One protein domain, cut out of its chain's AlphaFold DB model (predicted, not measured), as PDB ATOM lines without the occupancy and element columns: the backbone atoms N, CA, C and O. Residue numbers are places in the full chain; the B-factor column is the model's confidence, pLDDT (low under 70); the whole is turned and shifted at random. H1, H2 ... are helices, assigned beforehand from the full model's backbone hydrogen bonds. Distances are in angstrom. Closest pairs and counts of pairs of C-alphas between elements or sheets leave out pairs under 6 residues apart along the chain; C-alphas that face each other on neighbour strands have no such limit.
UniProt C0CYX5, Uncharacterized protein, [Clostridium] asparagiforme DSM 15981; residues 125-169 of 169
ATOM      1  N   ASN A 125     331.425 349.755 236.199       89.69
ATOM      2  CA  ASN A 125     330.627 348.953 237.112       89.69
ATOM      3  C   ASN A 125     331.303 347.587 237.326       89.69
ATOM      4  O   ASN A 125     331.346 346.776 236.393       89.69
ATOM      5  N   PRO A 126     331.782 347.280 238.546       87.44
ATOM      6  CA  PRO A 126     332.519 346.047 238.807       87.44
ATOM      7  C   PRO A 126     331.671 344.789 238.585       87.44
ATOM      8  O   PRO A 126     332.216 343.750 238.222       87.44
ATOM      9  N   ILE A 127     330.344 344.870 238.738       90.75
ATOM     10  CA  ILE A 127     329.431 343.736 238.536       90.75
ATOM     11  C   ILE A 127     329.351 343.376 237.051       90.75
ATOM     12  O   ILE A 127     329.451 342.203 236.696       90.75
ATOM     13  N   LEU A 128     329.205 344.372 236.172       87.75
ATOM     14  CA  LEU A 128     329.136 344.144 234.725       87.75
ATOM     15  C   LEU A 128     330.470 343.629 234.179       87.75
ATOM     16  O   LEU A 128     330.485 342.724 233.346       87.75
ATOM     17  N   ILE A 129     331.583 344.159 234.687       89.81
ATOM     18  CA  ILE A 129     332.924 343.693 234.321       89.81
ATOM     19  C   ILE A 129     333.123 342.241 234.779       89.81
ATOM     20  O   ILE A 129     333.548 341.402 233.985       89.81
ATOM     21  N   ALA A 130     332.760 341.910 236.023       89.69
ATOM     22  CA  ALA A 130     332.834 340.539 236.526       89.69
ATOM     23  C   ALA A 130     331.950 339.580 235.712       89.69
ATOM     24  O   ALA A 130     332.373 338.466 235.406       89.69
ATOM     25  N   LEU A 131     330.755 340.023 235.309       91.75
ATOM     26  CA  LEU A 131     329.858 339.252 234.452       91.75
ATOM     27  C   LEU A 131     330.473 339.008 233.072       91.75
ATOM     28  O   LEU A 131     330.464 337.872 232.609       91.75
ATOM     29  N   LEU A 132     331.044 340.029 232.429       90.12
ATOM     30  CA  LEU A 132     331.720 339.884 231.137       90.12
ATOM     31  C   LEU A 132     332.866 338.864 231.221       90.12
ATOM     32  O   LEU A 132     332.965 337.970 230.379       90.12
ATOM     33  N   VAL A 133     333.699 338.959 232.262       89.75
ATOM     34  CA  VAL A 133     334.802 338.017 232.504       89.75
ATOM     35  C   VAL A 133     334.271 336.604 232.750       89.75
ATOM     36  O   VAL A 133     334.816 335.642 232.205       89.75
ATOM     37  N   ALA A 134     333.185 336.457 233.511       91.06
ATOM     38  CA  ALA A 134     332.546 335.166 233.748       91.06
ATOM     39  C   ALA A 134     331.970 334.562 232.456       91.06
ATOM     40  O   ALA A 134     332.213 333.391 232.170       91.06
ATOM     41  N   VAL A 135     331.270 335.352 231.635       91.62
ATOM     42  CA  VAL A 135     330.739 334.922 230.329       91.62
ATOM     43  C   VAL A 135     331.869 334.506 229.390       91.62
ATOM     44  O   VAL A 135     331.759 333.474 228.722       91.62
ATOM     45  N   TYR A 136     332.972 335.256 229.371       88.75
ATOM     46  CA  TYR A 136     334.166 334.894 228.614       88.75
ATOM     47  C   TYR A 136     334.763 333.569 229.108       88.75
ATOM     48  O   TYR A 136     335.026 332.678 228.302       88.75
ATOM     49  N   ALA A 137     334.915 333.390 230.423       90.81
ATOM     50  CA  ALA A 137     335.456 332.168 231.014       90.81
ATOM     51  C   ALA A 137     334.567 330.944 230.738       90.81
ATOM     52  O   ALA A 137     335.069 329.886 230.359       90.81
ATOM     53  N   VAL A 138     333.246 331.088 230.861       91.06
ATOM     54  CA  VAL A 138     332.281 330.028 230.535       91.06
ATOM     55  C   VAL A 138     332.352 329.682 229.050       91.06
ATOM     56  O   VAL A 138     332.513 328.510 228.714       91.06
ATOM     57  N   SER A 139     332.311 330.681 228.165       86.56
ATOM     58  CA  SER A 139     332.459 330.483 226.716       86.56
ATOM     59  C   SER A 139     333.767 329.764 226.379       86.56
ATOM     60  O   SER A 139     333.771 328.799 225.616       86.56
ATOM     61  N   TYR A 140     334.872 330.164 227.013       88.38
ATOM     62  CA  TYR A 140     336.179 329.538 226.844       88.38
ATOM     63  C   TYR A 140     336.180 328.068 227.283       88.38
ATOM     64  O   TYR A 140     336.674 327.204 226.557       88.38
ATOM     65  N   VAL A 141     335.603 327.755 228.448       90.00
ATOM     66  CA  VAL A 141     335.511 326.378 228.957       90.00
ATOM     67  C   VAL A 141     334.610 325.520 228.070       90.00
ATOM     68  O   VAL A 141     334.969 324.380 227.774       90.00
ATOM     69  N   LEU A 142     333.473 326.049 227.612       86.88
ATOM     70  CA  LEU A 142     332.557 325.343 226.713       86.88
ATOM     71  C   LEU A 142     333.223 325.019 225.377       86.88
ATOM     72  O   LEU A 142     333.195 323.865 224.950       86.88
ATOM     73  N   ILE A 143     333.889 325.999 224.760       86.12
ATOM     74  CA  ILE A 143     334.656 325.779 223.531       86.12
ATOM     75  C   ILE A 143     335.762 324.760 223.789       86.12
ATOM     76  O   ILE A 143     335.939 323.844 222.996       86.12
ATOM     77  N   ARG A 144     336.476 324.856 224.920       85.00
ATOM     78  CA  ARG A 144     337.583 323.947 225.242       85.00
ATOM     79  C   ARG A 144     337.139 322.505 225.487       85.00
ATOM     80  O   ARG A 144     337.894 321.599 225.146       85.00
ATOM     81  N   LYS A 145     335.943 322.289 226.033       85.38
ATOM     82  CA  LYS A 145     335.353 320.955 226.222       85.38
ATOM     83  C   LYS A 145     334.752 320.382 224.939       85.38
ATOM     84  O   LYS A 145     334.780 319.173 224.752       85.38
ATOM     85  N   ASN A 146     334.247 321.239 224.055       86.62
ATOM     86  CA  ASN A 146     333.553 320.829 222.834       86.62
ATOM     87  C   ASN A 146     334.392 321.012 221.561       86.62
ATOM     88  O   ASN A 146     333.826 320.962 220.473       86.62
ATOM     89  N   LYS A 147     335.715 321.202 221.678       80.38
ATOM     90  CA  LYS A 147     336.616 321.459 220.540       80.38
ATOM     91  C   LYS A 147     336.392 320.480 219.396       80.38
ATOM     92  O   LYS A 147     336.121 320.921 218.291       80.38
ATOM     93  N   GLU A 148     336.408 319.182 219.689       79.19
ATOM     94  CA  GLU A 148     336.209 318.119 218.695       79.19
ATOM     95  C   GLU A 148     334.879 318.267 217.940       79.19
ATOM     96  O   GLU A 148     334.839 318.197 216.717       79.19
ATOM     97  N   LYS A 149     333.784 318.561 218.653       81.44
ATOM     98  CA  LYS A 149     332.461 318.759 218.037       81.44
ATOM     99  C   LYS A 149     332.400 320.028 217.193       81.44
ATOM    100  O   LYS A 149     331.748 320.035 216.157       81.44
ATOM    101  N   ILE A 150     333.053 321.099 217.645       79.88
ATOM    102  CA  ILE A 150     333.113 322.369 216.916       79.88
ATOM    103  C   ILE A 150     333.944 322.194 215.646       79.88
ATOM    104  O   ILE A 150     333.490 322.599 214.583       79.88
ATOM    105  N   TYR A 151     335.109 321.550 215.729       80.56
ATOM    106  CA  TYR A 151     335.934 321.259 214.559       80.56
ATOM    107  C   TYR A 151     335.202 320.359 213.570       80.56
ATOM    108  O   TYR A 151     335.130 320.714 212.402       80.56
ATOM    109  N   ALA A 152     334.554 319.290 214.035       81.19
ATOM    110  CA  ALA A 152     333.748 318.431 213.171       81.19
ATOM    111  C   ALA A 152     332.576 319.189 212.518       81.19
ATOM    112  O   ALA A 152     332.272 318.975 211.348       81.19
ATOM    113  N   ALA A 153     331.903 320.092 213.239       80.62
ATOM    114  CA  ALA A 153     330.834 320.912 212.669       80.62
ATOM    115  C   ALA A 153     331.364 321.909 211.623       80.62
ATOM    116  O   ALA A 153     330.754 322.067 210.568       80.62
ATOM    117  N   LEU A 154     332.502 322.550 211.898       79.62
ATOM    118  CA  LEU A 154     333.171 323.461 210.967       79.62
ATOM    119  C   LEU A 154     333.670 322.724 209.720       79.62
ATOM    120  O   LEU A 154     333.508 323.227 208.614       79.62
ATOM    121  N   GLU A 155     334.225 321.524 209.881       81.06
ATOM    122  CA  GLU A 155     334.693 320.678 208.782       81.06
ATOM    123  C   GLU A 155     333.524 320.209 207.910       81.06
ATOM    124  O   GLU A 155     333.580 320.329 206.690       81.06
ATOM    125  N   ASN A 156     332.401 319.808 208.512       80.50
ATOM    126  CA  ASN A 156     331.176 319.501 207.766       80.50
ATOM    127  C   ASN A 156     330.619 320.716 207.006       80.50
ATOM    128  O   ASN A 156     330.144 320.568 205.883       80.50
ATOM    129  N   GLN A 157     330.684 321.918 207.585       75.06
ATOM    130  CA  GLN A 157     330.280 323.148 206.892       75.06
ATOM    131  C   GLN A 157     331.245 323.520 205.760       75.06
ATOM    132  O   GLN A 157     330.798 324.002 204.724       75.06
ATOM    133  N   ALA A 158     332.545 323.258 205.923       73.31
ATOM    134  CA  ALA A 158     333.539 323.446 204.870       73.31
ATOM    135  C   ALA A 158     333.337 322.458 203.707       73.31
ATOM    136  O   ALA A 158     333.482 322.836 202.548       73.31
ATOM    137  N   LEU A 159     332.961 321.211 204.009       76.31
ATOM    138  CA  LEU A 159     332.659 320.185 203.009       76.31
ATOM    139  C   LEU A 159     331.282 320.380 202.352       76.31
ATOM    140  O   LEU A 159     331.077 319.932 201.225       76.31
ATOM    141  N   ASN A 160     330.338 321.047 203.029       74.19
ATOM    142  CA  ASN A 160     328.969 321.234 202.546       74.19
ATOM    143  C   ASN A 160     328.418 322.661 202.778       74.19
ATOM    144  O   ASN A 160     327.468 322.865 203.543       74.19
ATOM    145  N   PRO A 161     328.975 323.669 202.086       61.09
ATOM    146  CA  PRO A 161     328.692 325.088 202.332       61.09
ATOM    147  C   PRO A 161     327.273 325.552 201.941       61.09
ATOM    148  O   PRO A 161     326.927 326.713 202.147       61.09
ATOM    149  N   GLY A 162     326.438 324.675 201.370       59.12
ATOM    150  CA  GLY A 162     325.064 324.984 200.947       59.12
ATOM    151  C   GLY A 162     323.960 324.404 201.834       59.12
ATOM    152  O   GLY A 162     322.788 324.644 201.555       59.12
ATOM    153  N   GLY A 163     324.296 323.607 202.858       56.16
ATOM    154  CA  GLY A 163     323.297 322.909 203.678       56.16
ATOM    155  C   GLY A 163     322.476 321.859 202.916       56.16
ATOM    156  O   GLY A 163     321.490 321.353 203.450       56.16
ATOM    157  N   ILE A 164     322.875 321.499 201.691       51.41
ATOM    158  CA  ILE A 164     322.301 320.358 200.978       51.41
ATOM    159  C   ILE A 164     322.917 319.133 201.627       51.41
ATOM    160  O   ILE A 164     323.952 318.651 201.178       51.41
ATOM    161  N   ALA A 165     322.322 318.679 202.732       46.41
ATOM    162  CA  ALA A 165     322.624 317.383 203.311       46.41
ATOM    163  C   ALA A 165     322.871 316.393 202.168       46.41
ATOM    164  O   ALA A 165     322.020 316.228 201.290       46.41
ATOM    165  N   SER A 166     324.061 315.794 202.153       44.16
ATOM    166  CA  SER A 166     324.302 314.595 201.369       44.16
ATOM    167  C   SER A 166     323.362 313.541 201.948       44.16
ATOM    168  O   SER A 166     323.656 312.869 202.931       44.16
ATOM    169  N   ALA A 167     322.147 313.494 201.410       44.91
ATOM    170  CA  ALA A 167     321.380 312.275 201.393       44.91
ATOM    171  C   ALA A 167     322.147 311.332 200.462       44.91
ATOM    172  O   ALA A 167     322.391 311.682 199.308       44.91
ATOM    173  N   ALA A 168     322.503 310.165 200.996       41.28
ATOM    174  CA  ALA A 168     323.328 309.109 200.410       41.28
ATOM    175  C   ALA A 168     324.847 309.331 200.532       41.28
ATOM    176  O   ALA A 168     325.462 310.004 199.708       41.28
ATOM    177  N   GLN A 169     325.465 308.659 201.507       33.31
ATOM    178  CA  GLN A 169     325.866 307.250 201.368       33.31
ATOM    179  C   GLN A 169     325.915 306.552 202.728       33.31
ATOM    180  O   GLN A 169     326.279 307.221 203.719       33.31
TER     181      GLN A 169
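What this domain is: This is residues 125 to 169 of the 169 residues of an uncharacterized protein of [Clostridium] asparagiforme DSM 15981 (UniProt C0CYX5). Two helices, the longer H1 and then H2, meet near their ends in a wide, open V, and a tail with no named element, residues 160 to 169, follows H2. The printed part has 45 residues with two named helices, H1 then H2, and no named strand; the class is all helix. The whole is extended, a rod in outline, with a radius of gyration of the C-alphas of 16.9 A and spans of 54 by 19 by 13 A.

How they stand to each other: Begin with H1, residues 126 to 145, and pass over the tight link of one residue, Asn 146, to H2, residues 147 to 159. H1 and H2 are close but not clearly touching: look at Ile 143 and Ile 150, whose C-alphas, the closest of the two helices, are 7.6 A apart. Their lines are only just about perpendicular, at 71 degrees. In H1 and H2 every O i to N i+4 pair is within hydrogen-bond range.

Where its parts are: Find C-alpha 126 at (332.519, 346.047, 238.807); from there H1 runs 28.2 A to C-alpha 145. H2 starts at C-alpha 147, at (336.616, 321.459, 220.540), and runs 18.0 A to C-alpha 159 at (332.659, 320.185, 203.009).

The domain as a whole: The C-alphas of Asn 125 and Gln 169, the chain's last residue, are the two farthest apart, at 55.1 A. The printed part has no cut. In the B-factor column, residues 161 to 169 are under 70.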